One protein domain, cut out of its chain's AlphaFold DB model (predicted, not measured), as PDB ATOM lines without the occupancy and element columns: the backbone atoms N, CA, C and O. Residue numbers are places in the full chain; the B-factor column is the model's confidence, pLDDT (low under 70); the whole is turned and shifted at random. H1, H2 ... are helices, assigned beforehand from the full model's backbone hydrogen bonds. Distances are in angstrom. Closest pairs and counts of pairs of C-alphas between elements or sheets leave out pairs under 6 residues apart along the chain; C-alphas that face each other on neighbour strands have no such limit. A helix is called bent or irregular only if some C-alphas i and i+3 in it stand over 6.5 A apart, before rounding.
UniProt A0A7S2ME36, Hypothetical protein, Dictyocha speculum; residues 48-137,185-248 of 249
ATOM      1  N   PRO A  48      42.830 -47.727  -4.857       93.56
ATOM      2  CA  PRO A  48      41.942 -48.728  -4.280       93.56
ATOM      3  C   PRO A  48      41.697 -49.905  -5.233       93.56
ATOM      4  O   PRO A  48      41.433 -51.013  -4.767       93.56
ATOM      5  N   ILE A  49      41.875 -49.704  -6.544       93.62
ATOM      6  CA  ILE A  49      41.808 -50.753  -7.571       93.62
ATOM      7  C   ILE A  49      42.984 -51.719  -7.396       93.62
ATOM      8  O   ILE A  49      42.788 -52.913  -7.163       93.62
ATOM      9  N   GLU A  50      44.207 -51.185  -7.375       91.69
ATOM     10  CA  GLU A  50      45.430 -51.955  -7.110       91.69
ATOM     11  C   GLU A  50      45.408 -52.582  -5.711       91.69
ATOM     12  O   GLU A  50      45.908 -53.686  -5.470       91.69
ATOM     13  N   ARG A  51      44.820 -51.877  -4.739       91.12
ATOM     14  CA  ARG A  51      44.584 -52.384  -3.384       91.12
ATOM     15  C   ARG A  51      43.708 -53.623  -3.379       91.12
ATOM     16  O   ARG A  51      44.092 -54.622  -2.775       91.12
ATOM     17  N   MET A  52      42.573 -53.567  -4.061       91.19
ATOM     18  CA  MET A  52      41.647 -54.684  -4.159       91.19
ATOM     19  C   MET A  52      42.275 -55.880  -4.880       91.19
ATOM     20  O   MET A  52      42.135 -57.010  -4.418       91.19
ATOM     21  N   TYR A  53      43.029 -55.639  -5.952       92.38
ATOM     22  CA  TYR A  53      43.672 -56.711  -6.707       92.38
ATOM     23  C   TYR A  53      44.734 -57.452  -5.897       92.38
ATOM     24  O   TYR A  53      44.729 -58.680  -5.815       92.38
ATOM     25  N   SER A  54      45.613 -56.721  -5.202       89.69
ATOM     26  CA  SER A  54      46.603 -57.386  -4.349       89.69
ATOM     27  C   SER A  54      45.971 -58.016  -3.105       89.69
ATOM     28  O   SER A  54      46.518 -58.987  -2.589       89.69
ATOM     29  N   HIS A  55      44.823 -57.517  -2.642       89.12
ATOM     30  CA  HIS A  55      44.048 -58.173  -1.594       89.12
ATOM     31  C   HIS A  55      43.482 -59.523  -2.072       89.12
ATOM     32  O   HIS A  55      43.594 -60.511  -1.349       89.12
ATOM     33  N   PHE A  56      42.938 -59.601  -3.291       90.25
ATOM     34  CA  PHE A  56      42.487 -60.859  -3.900       90.25
ATOM     35  C   PHE A  56      43.605 -61.914  -3.935       90.25
ATOM     36  O   PHE A  56      43.423 -63.024  -3.435       90.25
ATOM     37  N   TYR A  57      44.800 -61.557  -4.418       89.44
ATOM     38  CA  TYR A  57      45.939 -62.487  -4.452       89.44
ATOM     39  C   TYR A  57      46.453 -62.919  -3.081       89.44
ATOM     40  O   TYR A  57      47.166 -63.920  -2.993       89.44
ATOM     41  N   HIS A  58      46.135 -62.174  -2.026       86.75
ATOM     42  CA  HIS A  58      46.563 -62.509  -0.677       86.75
ATOM     43  C   HIS A  58      45.514 -63.362   0.047       86.75
ATOM     44  O   HIS A  58      45.851 -64.425   0.562       86.75
ATOM     45  N   PHE A  59      44.244 -62.947   0.018       85.38
ATOM     46  CA  PHE A  59      43.202 -63.467   0.911       85.38
ATOM     47  C   PHE A  59      42.095 -64.274   0.233       85.38
ATOM     48  O   PHE A  59      41.363 -64.967   0.935       85.38
ATOM     49  N   TYR A  60      41.914 -64.177  -1.087       86.44
ATOM     50  CA  TYR A  60      40.862 -64.955  -1.745       86.44
ATOM     51  C   TYR A  60      41.255 -66.434  -1.789       86.44
ATOM     52  O   TYR A  60      42.410 -66.748  -2.103       86.44
ATOM     53  N   ASP A  61      40.315 -67.322  -1.460       87.44
ATOM     54  CA  ASP A  61      40.547 -68.766  -1.489       87.44
ATOM     55  C   ASP A  61      40.719 -69.215  -2.948       87.44
ATOM     56  O   ASP A  61      39.803 -69.032  -3.757       87.44
ATOM     57  N   PRO A  62      41.870 -69.806  -3.322       88.38
ATOM     58  CA  PRO A  62      42.062 -70.342  -4.659       88.38
ATOM     59  C   PRO A  62      40.981 -71.343  -5.074       88.38
ATOM     60  O   PRO A  62      40.674 -71.392  -6.257       88.38
ATOM     61  N   LYS A  63      40.372 -72.096  -4.145       90.25
ATOM     62  CA  LYS A  63      39.301 -73.067  -4.444       90.25
ATOM     63  C   LYS A  63      38.029 -72.419  -4.993       90.25
ATOM     64  O   LYS A  63      37.278 -73.073  -5.708       90.25
ATOM     65  N   SER A  64      37.812 -71.137  -4.711       88.31
ATOM     66  CA  SER A  64      36.703 -70.354  -5.268       88.31
ATOM     67  C   SER A  64      36.987 -69.846  -6.691       88.31
ATOM     68  O   SER A  64      36.191 -69.093  -7.260       88.31
ATOM     69  N   CYS A  65      38.132 -70.220  -7.272       91.62
ATOM     70  CA  CYS A  65      38.484 -69.951  -8.659       91.62
ATOM     71  C   CYS A  65      38.314 -71.197  -9.537       91.62
ATOM     72  O   CYS A  65      38.647 -72.304  -9.101       91.62
ATOM     73  N   PRO A  66      37.916 -71.032 -10.814       90.56
ATOM     74  CA  PRO A  66      38.026 -72.100 -11.802       90.56
ATOM     75  C   PRO A  66      39.453 -72.668 -11.841       90.56
ATOM     76  O   PRO A  66      40.430 -71.921 -11.902       90.56
ATOM     77  N   GLY A  67      39.582 -73.993 -11.754       91.69
ATOM     78  CA  GLY A  67      40.887 -74.665 -11.714       91.69
ATOM     79  C   GLY A  67      41.689 -74.440 -10.424       91.69
ATOM     80  O   GLY A  67      42.900 -74.650 -10.421       91.69
ATOM     81  N   SER A  68      41.048 -74.001  -9.336       91.81
ATOM     82  CA  SER A  68      41.668 -73.782  -8.019       91.81
ATOM     83  C   SER A  68      42.873 -72.827  -8.030       91.81
ATOM     84  O   SER A  68      43.786 -72.937  -7.207       91.81
ATOM     85  N   LYS A  69      42.913 -71.890  -8.986       90.81
ATOM     86  CA  LYS A  69      44.040 -70.978  -9.196       90.81
ATOM     87  C   LYS A  69      43.565 -69.535  -9.274       90.81
ATOM     88  O   LYS A  69      42.744 -69.175 -10.109       90.81
ATOM     89  N   ARG A  70      44.164 -68.681  -8.442       92.00
ATOM     90  CA  ARG A  70      43.974 -67.228  -8.525       92.00
ATOM     91  C   ARG A  70      44.586 -66.702  -9.812       92.00
ATOM     92  O   ARG A  70      45.800 -66.811  -9.998       92.00
ATOM     93  N   ASN A  71      43.738 -66.132 -10.653       94.12
ATOM     94  CA  ASN A  71      44.131 -65.446 -11.867       94.12
ATOM     95  C   ASN A  71      43.191 -64.270 -12.194       94.12
ATOM     96  O   ASN A  71      42.201 -64.043 -11.492       94.12
ATOM     97  N   ALA A  72      43.496 -63.520 -13.249       94.81
ATOM     98  CA  ALA A  72      42.740 -62.349 -13.670       94.81
ATOM     99  C   ALA A  72      41.309 -62.695 -14.120       94.81
ATOM    100  O   ALA A  72      40.393 -61.906 -13.877       94.81
ATOM    101  N   ASP A  73      41.090 -63.883 -14.696       95.31
ATOM    102  CA  ASP A  73      39.747 -64.379 -15.027       95.31
ATOM    103  C   ASP A  73      38.923 -64.679 -13.778       95.31
ATOM    104  O   ASP A  73      37.777 -64.249 -13.679       95.31
ATOM    105  N   CYS A  74      39.511 -65.349 -12.785       94.75
ATOM    106  CA  CYS A  74      38.873 -65.577 -11.495       94.75
ATOM    107  C   CYS A  74      38.571 -64.256 -10.779       94.75
ATOM    108  O   CYS A  74      37.502 -64.104 -10.185       94.75
ATOM    109  N   PHE A  75      39.484 -63.282 -10.856       94.44
ATOM    110  CA  PHE A  75      39.233 -61.950 -10.320       94.44
ATOM    111  C   PHE A  75      38.008 -61.317 -10.989       94.44
ATOM    112  O   PHE A  75      37.109 -60.848 -10.300       94.44
ATOM    113  N   HIS A  76      37.936 -61.339 -12.322       95.25
ATOM    114  CA  HIS A  76      36.818 -60.751 -13.054       95.25
ATOM    115  C   HIS A  76      35.487 -61.483 -12.825       95.25
ATOM    116  O   HIS A  76      34.483 -60.853 -12.512       95.25
ATOM    117  N   GLY A  77      35.465 -62.802 -13.012       93.00
ATOM    118  CA  GLY A  77      34.238 -63.593 -12.995       93.00
ATOM    119  C   GLY A  77      33.747 -63.880 -11.582       93.00
ATOM    120  O   GLY A  77      32.643 -63.482 -11.214       93.00
ATOM    121  N   SER A  78      34.575 -64.550 -10.779       90.94
ATOM    122  CA  SER A  78      34.184 -64.988  -9.437       90.94
ATOM    123  C   SER A  78      34.210 -63.826  -8.446       90.94
ATOM    124  O   SER A  78      33.187 -63.492  -7.852       90.94
ATOM    125  N   TYR A  79      35.365 -63.167  -8.295       90.00
ATOM    126  CA  TYR A  79      35.571 -62.198  -7.216       90.00
ATOM    127  C   TYR A  79      34.742 -60.918  -7.393       90.00
ATOM    128  O   TYR A  79      34.043 -60.499  -6.467       90.00
ATOM    129  N   LEU A  80      34.782 -60.291  -8.578       91.12
ATOM    130  CA  LEU A  80      33.958 -59.107  -8.850       91.12
ATOM    131  C   LEU A  80      32.469 -59.445  -8.950       91.12
ATOM    132  O   LEU A  80      31.650 -58.615  -8.556       91.12
ATOM    133  N   GLY A  81      32.106 -60.636  -9.434       88.00
ATOM    134  CA  GLY A  81      30.715 -61.088  -9.479       88.00
ATOM    135  C   GLY A  81      30.095 -61.182  -8.082       88.00
ATOM    136  O   GLY A  81      29.052 -60.574  -7.823       88.00
ATOM    137  N   GLU A  82      30.779 -61.872  -7.166       84.50
ATOM    138  CA  GLU A  82      30.370 -62.031  -5.766       84.50
ATOM    139  C   GLU A  82      30.251 -60.673  -5.060       84.50
ATOM    140  O   GLU A  82      29.176 -60.294  -4.581       84.50
ATOM    141  N   ILE A  83      31.342 -59.902  -5.042       84.81
ATOM    142  CA  ILE A  83      31.406 -58.633  -4.308       84.81
ATOM    143  C   ILE A  83      30.478 -57.591  -4.929       84.81
ATOM    144  O   ILE A  83      29.777 -56.879  -4.210       84.81
ATOM    145  N   GLY A  84      30.449 -57.501  -6.258       83.19
ATOM    146  CA  GLY A  84      29.651 -56.524  -6.983       83.19
ATOM    147  C   GLY A  84      28.158 -56.707  -6.779       83.19
ATOM    148  O   GLY A  84      27.453 -55.739  -6.495       83.19
ATOM    149  N   GLY A  85      27.666 -57.944  -6.888       82.62
ATOM    150  CA  GLY A  85      26.251 -58.238  -6.671       82.62
ATOM    151  C   GLY A  85      25.808 -57.876  -5.256       82.62
ATOM    152  O   GLY A  85      24.747 -57.280  -5.054       82.62
ATOM    153  N   ALA A  86      26.643 -58.190  -4.273       81.69
ATOM    154  CA  ALA A  86      26.328 -57.978  -2.874       81.69
ATOM    155  C   ALA A  86      26.444 -56.489  -2.466       81.69
ATOM    156  O   ALA A  86      25.562 -55.947  -1.791       81.69
ATOM    157  N   PHE A  87      27.432 -55.772  -3.010       83.44
ATOM    158  CA  PHE A  87      27.561 -54.322  -2.867       83.44
ATOM    159  C   PHE A  87      26.389 -53.558  -3.495       83.44
ATOM    160  O   PHE A  87      25.768 -52.737  -2.816       83.44
ATOM    161  N   LYS A  88      26.021 -53.865  -4.748       85.44
ATOM    162  CA  LYS A  88      24.885 -53.225  -5.440       85.44
ATOM    163  C   LYS A  88      23.582 -53.383  -4.655       85.44
ATOM    164  O   LYS A  88      22.852 -52.409  -4.479       85.44
ATOM    165  N   LYS A  89      23.320 -54.581  -4.118       85.62
ATOM    166  CA  LYS A  89      22.161 -54.842  -3.245       85.62
ATOM    167  C   LYS A  89      22.178 -53.968  -1.989       85.62
ATOM    168  O   LYS A  89      21.141 -53.417  -1.621       85.62
ATOM    169  N   CYS A  90      23.333 -53.813  -1.337       83.56
ATOM    170  CA  CYS A  90      23.443 -52.955  -0.157       83.56
ATOM    171  C   CYS A  90      23.192 -51.481  -0.497       83.56
ATOM    172  O   CYS A  90      22.367 -50.835   0.148       83.56
ATOM    173  N   VAL A  91      23.860 -50.966  -1.534       86.38
ATOM    174  CA  VAL A  91      23.736 -49.568  -1.967       86.38
ATOM    175  C   VAL A  91      22.304 -49.234  -2.371       86.38
ATOM    176  O   VAL A  91      21.805 -48.182  -1.983       86.38
ATOM    177  N   ALA A  92      21.607 -50.133  -3.070       87.94
ATOM    178  CA  ALA A  92      20.202 -49.939  -3.426       87.94
ATOM    179  C   ALA A  92      19.289 -49.806  -2.194       87.94
ATOM    180  O   ALA A  92      18.309 -49.065  -2.216       87.94
ATOM    181  N   LYS A  93      19.616 -50.509  -1.104       84.69
ATOM    182  CA  LYS A  93      18.820 -50.518   0.126       84.69
ATOM    183  C   LYS A  93      19.132 -49.351   1.065       84.69
ATOM    184  O   LYS A  93      18.217 -48.822   1.691       84.69
ATOM    185  N   HIS A  94      20.406 -48.997   1.209       83.31
ATOM    186  CA  HIS A  94      20.886 -48.078   2.249       83.31
ATOM    187  C   HIS A  94      21.471 -46.768   1.706       83.31
ATOM    188  O   HIS A  94      21.657 -45.820   2.463       83.31
ATOM    189  N   GLY A  95      21.763 -46.700   0.407       87.12
ATOM    190  CA  GLY A  95      22.501 -45.606  -0.215       87.12
ATOM    191  C   GLY A  95      24.017 -45.829  -0.211       87.12
ATOM    192  O   GLY A  95      24.582 -46.512   0.645       87.12
ATOM    193  N   LYS A  96      24.698 -45.218  -1.187       86.44
ATOM    194  CA  LYS A  96      26.136 -45.416  -1.456       86.44
ATOM    195  C   LYS A  96      27.054 -44.953  -0.319       86.44
ATOM    196  O   LYS A  96      28.123 -45.525  -0.131       86.44
ATOM    197  N   TRP A  97      26.634 -43.962   0.467       87.94
ATOM    198  CA  TRP A  97      27.414 -43.410   1.586       87.94
ATOM    199  C   TRP A  97      27.228 -44.151   2.903       87.94
ATOM    200  O   TRP A  97      27.892 -43.824   3.886       87.94
ATOM    201  N   HIS A  98      26.316 -45.119   2.946       83.38
ATOM    202  CA  HIS A  98      25.977 -45.784   4.185       83.38
ATOM    203  C   HIS A  98      27.136 -46.680   4.651       83.38
ATOM    204  O   HIS A  98      27.509 -47.612   3.927       83.38
ATOM    205  N   PRO A  99      27.682 -46.482   5.867       79.00
ATOM    206  CA  PRO A  99      28.843 -47.235   6.336       79.00
ATOM    207  C   PRO A  99      28.630 -48.753   6.328       79.00
ATOM    208  O   PRO A  99      29.546 -49.490   6.000       79.00
ATOM    209  N   LEU A 100      27.415 -49.262   6.560       78.12
ATOM    210  CA  LEU A 100      27.150 -50.706   6.417       78.12
ATOM    211  C   LEU A 100      27.610 -51.288   5.068       78.12
ATOM    212  O   LEU A 100      28.194 -52.367   5.058       78.12
ATOM    213  N   CYS A 101      27.437 -50.573   3.952       78.75
ATOM    214  CA  CYS A 101      27.842 -51.074   2.634       78.75
ATOM    215  C   CYS A 101      29.358 -51.082   2.433       78.75
ATOM    216  O   CYS A 101      29.866 -51.851   1.621       78.75
ATOM    217  N   ALA A 102      30.084 -50.275   3.208       78.00
ATOM    218  CA  ALA A 102      31.534 -50.310   3.264       78.00
ATOM    219  C   ALA A 102      32.076 -51.282   4.321       78.00
ATOM    220  O   ALA A 102      33.257 -51.580   4.290       78.00
ATOM    221  N   TRP A 103      31.277 -51.794   5.259       70.12
ATOM    222  CA  TRP A 103      31.752 -52.752   6.270       70.12
ATOM    223  C   TRP A 103      31.278 -54.181   6.024       70.12
ATOM    224  O   TRP A 103      31.941 -55.110   6.482       70.12
ATOM    225  N   GLY A 104      30.173 -54.368   5.308       64.44
ATOM    226  CA  GLY A 104      29.607 -55.687   5.061       64.44
ATOM    227  C   GLY A 104      28.740 -55.748   3.815       64.44
ATOM    228  O   GLY A 104      27.519 -55.828   3.939       64.44
ATOM    229  N   PRO A 105      29.335 -55.771   2.613       55.97
ATOM    230  CA  PRO A 105      28.576 -56.181   1.454       55.97
ATOM    231  C   PRO A 105      28.562 -57.697   1.252       55.97
ATOM    232  O   PRO A 105      27.697 -58.131   0.520       55.97
ATOM    233  N   VAL A 106      29.395 -58.527   1.890       51.84
ATOM    234  CA  VAL A 106      29.368 -59.987   1.662       51.84
ATOM    235  C   VAL A 106      29.130 -60.701   2.984       51.84
ATOM    236  O   VAL A 106      30.001 -60.694   3.841       51.84
ATOM    237  N   ASP A 107      27.910 -61.228   3.111       45.12
ATOM    238  CA  ASP A 107      27.343 -61.953   4.251       45.12
ATOM    239  C   ASP A 107      27.334 -61.224   5.617       45.12
ATOM    240  O   ASP A 107      27.910 -60.161   5.848       45.12
ATOM    241  N   THR A 108      26.535 -61.761   6.538       45.97
ATOM    242  CA  THR A 108      26.333 -61.238   7.897       45.97
ATOM    243  C   THR A 108      27.578 -61.336   8.784       45.97
ATOM    244  O   THR A 108      27.536 -60.909   9.941       45.97
ATOM    245  N   PHE A 109      28.685 -61.861   8.263       45.97
ATOM    246  CA  PHE A 109      29.945 -62.045   8.953       45.97
ATOM    247  C   PHE A 109      31.028 -61.197   8.284       45.97
ATOM    248  O   PHE A 109      31.934 -61.677   7.614       45.97
ATOM    249  N   ALA A 110      30.996 -59.913   8.630       46.06
ATOM    250  CA  ALA A 110      32.111 -59.038   9.023       46.06
ATOM    251  C   ALA A 110      33.574 -59.564   9.047       46.06
ATOM    252  O   ALA A 110      34.513 -58.769   8.951       46.06
ATOM    253  N   PHE A 111      33.768 -60.858   9.295       46.69
ATOM    254  CA  PHE A 111      35.018 -61.554   9.566       46.69
ATOM    255  C   PHE A 111      35.621 -62.237   8.341       46.69
ATOM    256  O   PHE A 111      36.801 -62.591   8.376       46.69
ATOM    257  N   HIS A 112      34.866 -62.396   7.252       57.72
ATOM    258  CA  HIS A 112      35.395 -62.973   6.027       57.72
ATOM    259  C   HIS A 112      36.362 -61.993   5.360       57.72
ATOM    260  O   HIS A 112      35.978 -61.093   4.616       57.72
ATOM    261  N   GLN A 113      37.658 -62.156   5.652       61.44
ATOM    262  CA  GLN A 113      38.698 -61.271   5.129       61.44
ATOM    263  C   GLN A 113      38.656 -61.190   3.601       61.44
ATOM    264  O   GLN A 113      38.891 -60.110   3.078       61.44
ATOM    265  N   HIS A 114      38.266 -62.262   2.894       64.38
ATOM    266  CA  HIS A 114      38.256 -62.331   1.427       64.38
ATOM    267  C   HIS A 114      37.458 -61.204   0.751       64.38
ATOM    268  O   HIS A 114      37.930 -60.639  -0.240       64.38
ATOM    269  N   SER A 115      36.310 -60.805   1.300       64.06
ATOM    270  CA  SER A 115      35.441 -59.781   0.707       64.06
ATOM    271  C   SER A 115      35.864 -58.350   1.038       64.06
ATOM    272  O   SER A 115      35.388 -57.392   0.420       64.06
ATOM    273  N   ARG A 116      36.812 -58.177   1.972       74.31
ATOM    274  CA  ARG A 116      37.173 -56.845   2.472       74.31
ATOM    275  C   ARG A 116      37.990 -56.011   1.487       74.31
ATOM    276  O   ARG A 116      38.140 -54.800   1.687       74.31
ATOM    277  N   GLY A 117      38.490 -56.633   0.419       80.81
ATOM    278  CA  GLY A 117      39.308 -56.002  -0.614       80.81
ATOM    279  C   GLY A 117      38.661 -54.746  -1.188       80.81
ATOM    280  O   GLY A 117      39.313 -53.703  -1.191       80.81
ATOM    281  N   PHE A 118      37.385 -54.829  -1.574       84.31
ATOM    282  CA  PHE A 118      36.633 -53.688  -2.100       84.31
ATOM    283  C   PHE A 118      36.303 -52.658  -1.018       84.31
ATOM    284  O   PHE A 118      36.689 -51.495  -1.115       84.31
ATOM    285  N   SER A 119      35.657 -53.102   0.065       80.62
ATOM    286  CA  SER A 119      35.219 -52.226   1.156       80.62
ATOM    287  C   SER A 119      36.322 -51.315   1.670       80.62
ATOM    288  O   SER A 119      36.127 -50.118   1.795       80.62
ATOM    289  N   LEU A 120      37.509 -51.863   1.930       84.25
ATOM    290  CA  LEU A 120      38.620 -51.124   2.520       84.25
ATOM    291  C   LEU A 120      39.245 -50.098   1.550       84.25
ATOM    292  O   LEU A 120      40.140 -49.361   1.954       84.25
ATOM    293  N   GLY A 121      38.820 -50.066   0.282       90.44
ATOM    294  CA  GLY A 121      39.139 -49.004  -0.675       90.44
ATOM    295  C   GLY A 121      38.190 -47.801  -0.611       90.44
ATOM    296  O   GLY A 121      38.480 -46.771  -1.211       90.44
ATOM    297  N   LEU A 122      37.076 -47.883   0.128       91.44
ATOM    298  CA  LEU A 122      36.077 -46.811   0.255       91.44
ATOM    299  C   LEU A 122      36.500 -45.752   1.287       91.44
ATOM    300  O   LEU A 122      35.761 -45.441   2.222       91.44
ATOM    301  N   TYR A 123      37.707 -45.198   1.131       93.94
ATOM    302  CA  TYR A 123      38.377 -44.340   2.119       93.94
ATOM    303  C   TYR A 123      37.514 -43.184   2.619       93.94
ATOM    304  O   TYR A 123      37.454 -42.944   3.823       93.94
ATOM    305  N   ALA A 124      36.803 -42.512   1.712       94.00
ATOM    306  CA  ALA A 124      35.907 -41.415   2.051       94.00
ATOM    307  C   ALA A 124      34.848 -41.812   3.096       94.00
ATOM    308  O   ALA A 124      34.548 -41.028   3.997       94.00
ATOM    309  N   VAL A 125      34.299 -43.027   3.020       90.50
ATOM    310  CA  VAL A 125      33.283 -43.485   3.977       90.50
ATOM    311  C   VAL A 125      33.897 -43.620   5.370       90.50
ATOM    312  O   VAL A 125      33.352 -43.085   6.333       90.50
ATOM    313  N   PHE A 126      35.064 -44.262   5.480       90.00
ATOM    314  CA  PHE A 126      35.751 -44.428   6.764       90.00
ATOM    315  C   PHE A 126      36.220 -43.099   7.341       90.00
ATOM    316  O   PHE A 126      35.943 -42.817   8.501       90.00
ATOM    317  N   ILE A 127      36.898 -42.272   6.546       93.88
ATOM    318  CA  ILE A 127      37.459 -41.003   7.019       93.88
ATOM    319  C   ILE A 127      36.347 -40.053   7.478       93.88
ATOM    320  O   ILE A 127      36.512 -39.395   8.503       93.88
ATOM    321  N   SER A 128      35.187 -40.042   6.806       92.56
ATOM    322  CA  SER A 128      34.038 -39.227   7.237       92.56
ATOM    323  C   SER A 128      33.603 -39.552   8.669       92.56
ATOM    324  O   SER A 128      33.395 -38.635   9.454       92.56
ATOM    325  N   LEU A 129      33.567 -40.836   9.051       89.56
ATOM    326  CA  LEU A 129      33.194 -41.226  10.419       89.56
ATOM    327  C   LEU A 129      34.154 -40.696  11.487       89.56
ATOM    328  O   LEU A 129      33.752 -40.489  12.631       89.56
ATOM    329  N   TRP A 130      35.429 -40.531  11.141       94.12
ATOM    330  CA  TRP A 130      36.421 -39.980  12.058       94.12
ATOM    331  C   TRP A 130      36.374 -38.450  12.074       94.12
ATOM    332  O   TRP A 130      36.540 -37.860  13.141       94.12
ATOM    333  N   LEU A 131      36.117 -37.810  10.930       94.50
ATOM    334  CA  LEU A 131      35.958 -36.353  10.826       94.50
ATOM    335  C   LEU A 131      34.758 -35.829  11.630       94.50
ATOM    336  O   LEU A 131      34.800 -34.696  12.099       94.50
ATOM    337  N   ASP A 132      33.734 -36.654  11.857       92.56
ATOM    338  CA  ASP A 132      32.616 -36.315  12.750       92.56
ATOM    339  C   ASP A 132      33.048 -36.140  14.222       92.56
ATOM    340  O   ASP A 132      32.327 -35.546  15.024       92.56
ATOM    341  N   LEU A 133      34.218 -36.669  14.605       94.06
ATOM    342  CA  LEU A 133      34.705 -36.702  15.991       94.06
ATOM    343  C   LEU A 133      36.000 -35.910  16.201       94.06
ATOM    344  O   LEU A 133      36.265 -35.438  17.314       94.06
ATOM    345  N   TYR A 134      36.804 -35.773  15.149       95.25
ATOM    346  CA  TYR A 134      38.108 -35.127  15.171       95.25
ATOM    347  C   TYR A 134      38.178 -33.989  14.150       95.25
ATOM    348  O   TYR A 134      37.736 -34.147  13.012       95.25
ATOM    349  N   PRO A 135      38.785 -32.844  14.505       95.19
ATOM    350  CA  PRO A 135      38.998 -31.765  13.560       95.19
ATOM    351  C   PRO A 135      39.965 -32.206  12.462       95.19
ATOM    352  O   PRO A 135      40.973 -32.864  12.713       95.19
ATOM    353  N   LYS A 136      39.699 -31.745  11.242       94.81
ATOM    354  CA  LYS A 136      40.471 -32.071  10.040       94.81
ATOM    355  C   LYS A 136      41.988 -31.863  10.178       94.81
ATOM    356  O   LYS A 136      42.750 -32.643   9.626       94.81
ATOM    357  N   LYS A 137      42.432 -30.869  10.956       94.31
ATOM    358  CA  LYS A 137      43.861 -30.602  11.222       94.31
ATOM    359  C   LYS A 137      44.604 -31.740  11.939       94.31
ATOM    360  O   LYS A 137      45.822 -31.748  11.937       94.31
ATOM    361  N   GLU A 185      49.485 -61.677 -12.334       89.69
ATOM    362  CA  GLU A 185      49.344 -61.255 -13.720       89.69
ATOM    363  C   GLU A 185      48.626 -59.897 -13.765       89.69
ATOM    364  O   GLU A 185      47.913 -59.556 -12.815       89.69
ATOM    365  N   PRO A 186      48.794 -59.103 -14.829       92.38
ATOM    366  CA  PRO A 186      48.077 -57.843 -14.966       92.38
ATOM    367  C   PRO A 186      46.557 -58.030 -14.881       92.38
ATOM    368  O   PRO A 186      46.003 -58.997 -15.406       92.38
ATOM    369  N   MET A 187      45.869 -57.091 -14.226       94.31
ATOM    370  CA  MET A 187      44.408 -57.075 -14.208       94.31
ATOM    371  C   MET A 187      43.870 -56.826 -15.625       94.31
ATOM    372  O   MET A 187      44.413 -56.021 -16.377       94.31
ATOM    373  N   GLN A 188      42.759 -57.470 -15.977       96.81
ATOM    374  CA  GLN A 188      42.065 -57.210 -17.238       96.81
ATOM    375  C   GLN A 188      41.480 -55.790 -17.288       96.81
ATOM    376  O   GLN A 188      40.844 -55.343 -16.332       96.81
ATOM    377  N   ASN A 189      41.578 -55.131 -18.447       97.00
ATOM    378  CA  ASN A 189      41.061 -53.771 -18.660       97.00
ATOM    379  C   ASN A 189      39.566 -53.633 -18.321       97.00
ATOM    380  O   ASN A 189      39.160 -52.644 -17.718       97.00
ATOM    381  N   ARG A 190      38.749 -54.652 -18.628       96.31
ATOM    382  CA  ARG A 190      37.320 -54.675 -18.264       96.31
ATOM    383  C   ARG A 190      37.086 -54.632 -16.751       96.31
ATOM    384  O   ARG A 190      36.163 -53.971 -16.290       96.31
ATOM    385  N   SER A 191      37.937 -55.297 -15.971       96.12
ATOM    386  CA  SER A 191      37.874 -55.265 -14.506       96.12
ATOM    387  C   SER A 191      38.289 -53.898 -13.972       96.12
ATOM    388  O   SER A 191      37.647 -53.382 -13.061       96.12
ATOM    389  N   VAL A 192      39.320 -53.287 -14.569       95.25
ATOM    390  CA  VAL A 192      39.740 -51.922 -14.232       95.25
ATOM    391  C   VAL A 192      38.597 -50.940 -14.478       95.25
ATOM    392  O   VAL A 192      38.290 -50.161 -13.584       95.25
ATOM    393  N   ALA A 193      37.933 -51.003 -15.636       95.06
ATOM    394  CA  ALA A 193      36.823 -50.111 -15.981       95.06
ATOM    395  C   ALA A 193      35.658 -50.207 -14.977       95.06
ATOM    396  O   ALA A 193      35.227 -49.188 -14.442       95.06
ATOM    397  N   ILE A 194      35.223 -51.428 -14.637       94.44
ATOM    398  CA  ILE A 194      34.177 -51.662 -13.622       94.44
ATOM    399  C   ILE A 194      34.573 -51.055 -12.271       94.44
ATOM    400  O   ILE A 194      33.777 -50.391 -11.611       94.44
ATOM    401  N   LEU A 195      35.814 -51.277 -11.836       94.06
ATOM    402  CA  LEU A 195      36.274 -50.770 -10.546       94.06
ATOM    403  C   LEU A 195      36.444 -49.250 -10.544       94.06
ATOM    404  O   LEU A 195      36.206 -48.621  -9.515       94.06
ATOM    405  N   GLN A 196      36.835 -48.650 -11.669       93.88
ATOM    406  CA  GLN A 196      36.872 -47.198 -11.810       93.88
ATOM    407  C   GLN A 196      35.484 -46.600 -11.599       93.88
ATOM    408  O   GLN A 196      35.358 -45.706 -10.768       93.88
ATOM    409  N   GLU A 197      34.460 -47.151 -12.253       92.38
ATOM    410  CA  GLU A 197      33.063 -46.737 -12.077       92.38
ATOM    411  C   GLU A 197      32.619 -46.861 -10.609       92.38
ATOM    412  O   GLU A 197      32.062 -45.928 -10.031       92.38
ATOM    413  N   TRP A 198      32.913 -47.990  -9.954       91.38
ATOM    414  CA  TRP A 198      32.473 -48.215  -8.572       91.38
ATOM    415  C   TRP A 198      33.158 -47.294  -7.563       91.38
ATOM    416  O   TRP A 198      32.522 -46.863  -6.601       91.38
ATOM    417  N   TYR A 199      34.450 -47.004  -7.745       92.94
ATOM    418  CA  TYR A 199      35.209 -46.159  -6.819       92.94
ATOM    419  C   TYR A 199      35.097 -44.664  -7.116       92.94
ATOM    420  O   TYR A 199      35.365 -43.864  -6.219       92.94
ATOM    421  N   GLU A 200      34.720 -44.267  -8.330       92.75
ATOM    422  CA  GLU A 200      34.658 -42.868  -8.757       92.75
ATOM    423  C   GLU A 200      33.954 -41.935  -7.757       92.75
ATOM    424  O   GLU A 200      34.604 -40.981  -7.311       92.75
ATOM    425  N   PRO A 201      32.699 -42.181  -7.323       92.75
ATOM    426  CA  PRO A 201      32.026 -41.257  -6.411       92.75
ATOM    427  C   PRO A 201      32.785 -41.111  -5.085       92.75
ATOM    428  O   PRO A 201      32.906 -40.011  -4.544       92.75
ATOM    429  N   TYR A 202      33.352 -42.205  -4.577       93.31
ATOM    430  CA  TYR A 202      34.106 -42.220  -3.325       93.31
ATOM    431  C   TYR A 202      35.445 -41.492  -3.440       93.31
ATOM    432  O   TYR A 202      35.835 -40.783  -2.515       93.31
ATOM    433  N   ASN A 203      36.129 -41.632  -4.574       93.88
ATOM    434  CA  ASN A 203      37.402 -40.973  -4.847       93.88
ATOM    435  C   ASN A 203      37.224 -39.466  -5.052       93.88
ATOM    436  O   ASN A 203      37.964 -38.682  -4.459       93.88
ATOM    437  N   ARG A 204      36.186 -39.051  -5.792       92.00
ATOM    438  CA  ARG A 204      35.784 -37.637  -5.900       92.00
ATOM    439  C   ARG A 204      35.503 -37.047  -4.523       92.00
ATOM    440  O   ARG A 204      36.033 -35.997  -4.164       92.00
ATOM    441  N   ARG A 205      34.738 -37.767  -3.694       92.06
ATOM    442  CA  ARG A 205      34.456 -37.347  -2.317       92.06
ATOM    443  C   ARG A 205      35.723 -37.236  -1.477       92.06
ATOM    444  O   ARG A 205      35.848 -36.269  -0.734       92.06
ATOM    445  N   LEU A 206      36.651 -38.180  -1.585       93.75
ATOM    446  CA  LEU A 206      37.918 -38.126  -0.860       93.75
ATOM    447  C   LEU A 206      38.703 -36.848  -1.191       93.75
ATOM    448  O   LEU A 206      39.161 -36.173  -0.273       93.75
ATOM    449  N   CYS A 207      38.778 -36.469  -2.468       92.06
ATOM    450  CA  CYS A 207      39.422 -35.219  -2.878       92.06
ATOM    451  C   CYS A 207      38.698 -33.976  -2.372       92.06
ATOM    452  O   CYS A 207      39.330 -33.076  -1.822       92.06
ATOM    453  N   ALA A 208      37.366 -33.965  -2.437       91.62
ATOM    454  CA  ALA A 208      36.556 -32.873  -1.905       91.62
ATOM    455  C   ALA A 208      36.700 -32.688  -0.378       91.62
ATOM    456  O   ALA A 208      36.346 -31.639   0.158       91.62
ATOM    457  N   MET A 209      37.225 -33.676   0.360       92.88
ATOM    458  CA  MET A 209      37.553 -33.487   1.780       92.88
ATOM    459  C   MET A 209      38.777 -32.595   1.994       92.88
ATOM    460  O   MET A 209      38.945 -32.098   3.108       92.88
ATOM    461  N   GLN A 210      39.611 -32.374   0.966       91.19
ATOM    462  CA  GLN A 210      40.821 -31.540   0.993       91.19
ATOM    463  C   GLN A 210      41.761 -31.899   2.164       91.19
ATOM    464  O   GLN A 210      42.243 -31.021   2.883       91.19
ATOM    465  N   LEU A 211      41.917 -33.191   2.450       93.06
ATOM    466  CA  LEU A 211      42.724 -33.690   3.567       93.06
ATOM    467  C   LEU A 211      44.203 -33.397   3.311       93.06
ATOM    468  O   LEU A 211      44.688 -33.618   2.212       93.06
ATOM    469  N   HIS A 212      44.924 -32.912   4.315       90.00
ATOM    470  CA  HIS A 212      46.350 -32.629   4.180       90.00
ATOM    471  C   HIS A 212      47.181 -33.857   4.599       90.00
ATOM    472  O   HIS A 212      46.754 -34.570   5.509       90.00
ATOM    473  N   PRO A 213      48.344 -34.138   3.982       90.38
ATOM    474  CA  PRO A 213      48.925 -33.526   2.782       90.38
ATOM    475  C   PRO A 213      48.505 -34.220   1.470       90.38
ATOM    476  O   PRO A 213      49.250 -34.161   0.493       90.38
ATOM    477  N   LEU A 214      47.351 -34.895   1.429       90.06
ATOM    478  CA  LEU A 214      46.903 -35.657   0.261       90.06
ATOM    479  C   LEU A 214      46.823 -34.766  -0.986       90.06
ATOM    480  O   LEU A 214      46.012 -33.842  -1.058       90.06
ATOM    481  N   LYS A 215      47.643 -35.083  -1.991       81.81
ATOM    482  CA  LYS A 215      47.697 -34.356  -3.264       81.81
ATOM    483  C   LYS A 215      46.869 -35.086  -4.316       81.81
ATOM    484  O   LYS A 215      47.312 -36.070  -4.912       81.81
ATOM    485  N   CYS A 216      45.636 -34.631  -4.527       83.31
ATOM    486  CA  CYS A 216      44.753 -35.257  -5.509       83.31
ATOM    487  C   CYS A 216      45.266 -35.105  -6.944       83.31
ATOM    488  O   CYS A 216      45.271 -36.087  -7.672       83.31
ATOM    489  N   ASN A 217      45.772 -33.929  -7.315       74.31
ATOM    490  CA  ASN A 217      46.300 -33.617  -8.649       74.31
ATOM    491  C   ASN A 217      47.487 -34.478  -9.110       74.31
ATOM    492  O   ASN A 217      47.667 -34.678 -10.308       74.31
ATOM    493  N   THR A 218      48.305 -34.983  -8.187       62.16
ATOM    494  CA  THR A 218      49.554 -35.694  -8.508       62.16
ATOM    495  C   THR A 218      49.538 -37.173  -8.125       62.16
ATOM    496  O   THR A 218      50.566 -37.836  -8.218       62.16
ATOM    497  N   SER A 219      48.390 -37.712  -7.707       70.81
ATOM    498  CA  SER A 219      48.211 -39.141  -7.409       70.81
ATOM    499  C   SER A 219      47.268 -39.812  -8.415       70.81
ATOM    500  O   SER A 219      46.687 -39.162  -9.284       70.81
ATOM    501  N   TRP A 220      47.022 -41.112  -8.250       84.00
ATOM    502  CA  TRP A 220      45.929 -41.873  -8.881       84.00
ATOM    503  C   TRP A 220      44.526 -41.235  -8.760       84.00
ATOM    504  O   TRP A 220      43.571 -41.715  -9.384       84.00
ATOM    505  N   LEU A 221      44.385 -40.174  -7.957       84.12
ATOM    506  CA  LEU A 221      43.182 -39.364  -7.810       84.12
ATOM    507  C   LEU A 221      43.057 -38.208  -8.819       84.12
ATOM    508  O   LEU A 221      41.986 -37.609  -8.884       84.12
ATOM    509  N   SER A 222      44.087 -37.907  -9.612       78.88
ATOM    510  CA  SER A 222      44.177 -36.694 -10.450       78.88
ATOM    511  C   SER A 222      42.995 -36.497 -11.397       78.88
ATOM    512  O   SER A 222      42.501 -35.390 -11.590       78.88
ATOM    513  N   LYS A 223      42.449 -37.594 -11.914       76.44
ATOM    514  CA  LYS A 223      41.257 -37.600 -12.774       76.44
ATOM    515  C   LYS A 223      39.944 -37.188 -12.089       76.44
ATOM    516  O   LYS A 223      38.948 -37.011 -12.780       76.44
ATOM    517  N   TYR A 224      39.913 -37.048 -10.765       69.44
ATOM    518  CA  TYR A 224      38.698 -36.771  -9.985       69.44
ATOM    519  C   TYR A 224      38.635 -35.343  -9.419       69.44
ATOM    520  O   TYR A 224      37.747 -35.043  -8.627       69.44
ATOM    521  N   GLU A 225      39.565 -34.466  -9.804       60.06
ATOM    522  CA  GLU A 225      39.742 -33.133  -9.211       60.06
ATOM    523  C   GLU A 225      38.679 -32.092  -9.622       60.06
ATOM    524  O   GLU A 225      38.578 -31.050  -8.983       60.06
ATOM    525  N   ARG A 226      37.829 -32.354 -10.627       50.94
ATOM    526  CA  ARG A 226      36.836 -31.370 -11.104       50.94
ATOM    527  C   ARG A 226      35.387 -31.822 -10.919       50.94
ATOM    528  O   ARG A 226      34.989 -32.820 -11.517       50.94
ATOM    529  N   GLU A 227      34.652 -31.076 -10.083       47.81
ATOM    530  CA  GLU A 227      33.340 -30.442 -10.352       47.81
ATOM    531  C   GLU A 227      32.768 -29.807  -9.060       47.81
ATOM    532  O   GLU A 227      32.427 -30.496  -8.096       47.81
ATOM    533  N   ASP A 228      32.632 -28.476  -9.054       46.88
ATOM    534  CA  ASP A 228      32.202 -27.635  -7.921       46.88
ATOM    535  C   ASP A 228      30.725 -27.825  -7.480       46.88
ATOM    536  O   ASP A 228      30.237 -27.129  -6.590       46.88
ATOM    537  N   GLY A 229      29.993 -28.794  -8.047       46.47
ATOM    538  CA  GLY A 229      28.572 -29.055  -7.751       46.47
ATOM    539  C   GLY A 229      28.291 -30.069  -6.627       46.47
ATOM    540  O   GLY A 229      27.189 -30.123  -6.083       46.47
ATOM    541  N   PHE A 230      29.278 -30.869  -6.220       50.94
ATOM    542  CA  PHE A 230      29.042 -32.093  -5.435       50.94
ATOM    543  C   PHE A 230      28.783 -31.879  -3.928       50.94
ATOM    544  O   PHE A 230      28.142 -32.696  -3.258       50.94
ATOM    545  N   HIS A 231      29.246 -30.759  -3.361       46.38
ATOM    546  CA  HIS A 231      28.977 -30.423  -1.955       46.38
ATOM    547  C   HIS A 231      27.484 -30.185  -1.671       46.38
ATOM    548  O   HIS A 231      27.042 -30.390  -0.534       46.38
ATOM    549  N   LEU A 232      26.715 -29.789  -2.692       45.34
ATOM    550  CA  LEU A 232      25.262 -29.651  -2.623       45.34
ATOM    551  C   LEU A 232      24.583 -31.026  -2.651       45.34
ATOM    552  O   LEU A 232      23.799 -31.318  -1.748       45.34
ATOM    553  N   GLU A 233      24.966 -31.911  -3.574       50.50
ATOM    554  CA  GLU A 233      24.379 -33.254  -3.694       50.50
ATOM    555  C   GLU A 233      24.544 -34.105  -2.434       50.50
ATOM    556  O   GLU A 233      23.590 -34.743  -1.998       50.50
ATOM    557  N   ILE A 234      25.715 -34.093  -1.785       53.81
ATOM    558  CA  ILE A 234      25.913 -34.859  -0.542       53.81
ATOM    559  C   ILE A 234      25.062 -34.307   0.594       53.81
ATOM    560  O   ILE A 234      24.467 -35.080   1.343       53.81
ATOM    561  N   ARG A 235      24.996 -32.979   0.748       51.22
ATOM    562  CA  ARG A 235      24.154 -32.368   1.783       51.22
ATOM    563  C   ARG A 235      22.684 -32.676   1.529       51.22
ATOM    564  O   ARG A 235      21.952 -32.913   2.484       51.22
ATOM    565  N   GLU A 236      22.257 -32.712   0.276       55.69
ATOM    566  CA  GLU A 236      20.899 -33.093  -0.095       55.69
ATOM    567  C   GLU A 236      20.619 -34.584   0.091       55.69
ATOM    568  O   GLU A 236      19.586 -34.919   0.660       55.69
ATOM    569  N   GLU A 237      21.512 -35.487  -0.319       58.88
ATOM    570  CA  GLU A 237      21.365 -36.933  -0.110       58.88
ATOM    571  C   GLU A 237      21.372 -37.274   1.385       58.88
ATOM    572  O   GLU A 237      20.532 -38.051   1.838       58.88
ATOM    573  N   GLN A 238      22.247 -36.649   2.182       59.06
ATOM    574  CA  GLN A 238      22.276 -36.820   3.637       59.06
ATOM    575  C   GLN A 238      21.017 -36.254   4.301       59.06
ATOM    576  O   GLN A 238      20.465 -36.903   5.187       59.06
ATOM    577  N   LYS A 239      20.511 -35.096   3.854       64.06
ATOM    578  CA  LYS A 239      19.225 -34.550   4.323       64.06
ATOM    579  C   LYS A 239      18.052 -35.446   3.929       64.06
ATOM    580  O   LYS A 239      17.180 -35.682   4.757       64.06
ATOM    581  N   LYS A 240      18.033 -35.977   2.703       65.69
ATOM    582  CA  LYS A 240      17.007 -36.911   2.207       65.69
ATOM    583  C   LYS A 240      17.045 -38.226   2.984       65.69
ATOM    584  O   LYS A 240      15.990 -38.734   3.353       65.69
ATOM    585  N   GLN A 241      18.232 -38.743   3.294       55.00
ATOM    586  CA  GLN A 241      18.400 -39.937   4.118       55.00
ATOM    587  C   GLN A 241      17.944 -39.682   5.561       55.00
ATOM    588  O   GLN A 241      17.097 -40.410   6.067       55.00
ATOM    589  N   GLN A 242      18.377 -38.578   6.179       56.31
ATOM    590  CA  GLN A 242      17.920 -38.177   7.515       56.31
ATOM    591  C   GLN A 242      16.405 -37.926   7.576       56.31
ATOM    592  O   GLN A 242      15.777 -38.231   8.587       56.31
ATOM    593  N   ALA A 243      15.799 -37.378   6.520       59.19
ATOM    594  CA  ALA A 243      14.354 -37.184   6.430       59.19
ATOM    595  C   ALA A 243      13.604 -38.519   6.293       59.19
ATOM    596  O   ALA A 243      12.600 -38.726   6.970       59.19
ATOM    597  N   ARG A 244      14.115 -39.453   5.480       60.47
ATOM    598  CA  ARG A 244      13.574 -40.818   5.356       60.47
ATOM    599  C   ARG A 244      13.663 -41.596   6.666       60.47
ATOM    600  O   ARG A 244      12.732 -42.325   6.994       60.47
ATOM    601  N   ASP A 245      14.740 -41.408   7.419       49.69
ATOM    602  CA  ASP A 245      14.926 -42.047   8.722       49.69
ATOM    603  C   ASP A 245      14.021 -41.422   9.799       49.69
ATOM    604  O   ASP A 245      13.555 -42.129  10.689       49.69
ATOM    605  N   LYS A 246      13.694 -40.123   9.685       58.78
ATOM    606  CA  LYS A 246      12.712 -39.432  10.545       58.78
ATOM    607  C   LYS A 246      11.258 -39.817  10.258       58.78
ATOM    608  O   LYS A 246      10.472 -39.834  11.187       58.78
ATOM    609  N   LEU A 247      10.907 -40.119   9.006       51.00
ATOM    610  CA  LEU A 247       9.564 -40.575   8.600       51.00
ATOM    611  C   LEU A 247       9.290 -42.053   8.937       51.00
ATOM    612  O   LEU A 247       8.169 -42.525   8.777       51.00
ATOM    613  N   ARG A 248      10.318 -42.801   9.350       45.59
ATOM    614  CA  ARG A 248      10.237 -44.210   9.778       45.59
ATOM    615  C   ARG A 248      10.249 -44.370  11.308       45.59
ATOM    616  O   ARG A 248      10.409 -45.492  11.798       45.59
TER     617      ARG A 248
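What this domain is: This is residues 48 to 137 and 185 to 248 of the 249 residues of the protein "Hypothetical protein" of Dictyocha speculum (UniProt A0A7S2ME36). Two helices, H2 and the first arm of the bent helix H6, run nearly side by side the same way as one layer, and the pair H1 and H4, side by side and running opposite ways, crosses over them steeply. Short H3 packs on the later part of H2, H5 packs on the second arm of H6 towards the other end, and H7 reaches away from the body, its residues 242 to 246 sticking out with residues 247 and 248. The printed part has 154 residues with seven named helices, H1 to H7 in order along the chain, and no named strand: the class is all helix, with mostly crossed packing. The whole is compact, with a radius of gyration of the C-alphas of 16.7 A and spans of 48 by 43 by 26 A.

Where its parts are: H1 is residues 48 to 59, 15.7 A long, beginning at C-alpha 48 at (41.942, -48.728, -4.280). H2, residues 72 to 94, is the longest helix by residues and measures 30.6 A; it has a kink of 32 degrees near residue 81. H2 is neither bent nor irregular, but only just: C-alphas 76 and 79 are 6.1 A apart. H3 is residues 99 to 103. H4, residues 113 to 119, is only just irregular, with C-alphas 115 and 118 at 6.8 A. H5, residues 123 to 131, measures 12.1 A. By its hydrogen bonds H6 was assigned as one helix, residues 189 to 208, but it is bent, with C-alphas 198 and 201 at 7.3 A. Its arms are H6a, residues 189 to 198, 14.4 A long and ending at (32.473, -48.215, -8.572), and H6b, residues 201 to 208, 10.5 A long. H7, residues 230 to 246, measures 24.0 A and ends at C-alpha 246 at (12.712, -39.432, 10.545).

How they stand to each other: H1 and H4 touch at a shallow tilt of 4 degrees, opposite ways, with the closest C-alphas, those of Met 52 and Gly 117, 4.4 A apart. With residues 53 to 56 alone, H1 only just touches residues 75 to 79 of H2, with 3 pairs of C-alphas within 8 A; the closest, Phe 56 and Phe 75, are at 7.3 A, and the tilt is a steep 65 degrees. Residue 49 alone of H1 only just touches H6a, with 3 such pairs, the closest being the C-alphas of Ile 49 and Leu 195 at 6.3 A. H2 and H6a are close but not clearly touching, at a shallow tilt of 16 degrees, the same way; their closest C-alphas, His 76 and Ser 191, are 5.8 A apart. H3 touches residues 87 to 94 of H2, closest at the C-alphas of Cys 90 and Cys 101, 5.5 A. H3 touches H4 too, with the C-alphas of Ala 102 and Ser 119 closest at 4.7 A. H6a and H6b stand at a steep tilt of 63 degrees. H5 and H6b touch at a steep tilt of 49 degrees, the same way, closest at the C-alphas of Ala 124 and Leu 206, 4.8 A. H7 touches no helix; it is close to H6b but not clearly touching, with the C-alphas of Ala 208 and His 231 closest at 8.0 A. Every O i to N i+4 pair is within hydrogen-bond range in H1, H3, H6a and H6b, against 17 of 19 in H2, 3 of 5 in H5, 12 of 13 in H7 and 0 of 3 in H4, where 2 of 4 O i to N i+3 pairs are within range.

The domain as a whole: The two C-alphas farthest apart, those of Gly 67 and Leu 247, are 50.6 A apart. Residues 138 to 184 are not printed, and C-alphas 137 and 185 are 39.9 A apart across this cut. The links from H1 to H2, 12 residues, and from H6 to H7, 21 residues, are long. The mean pLDDT of the printed part is 80.6; residues 104 to 115, residue 218 and residues 224 to 248 are under 70.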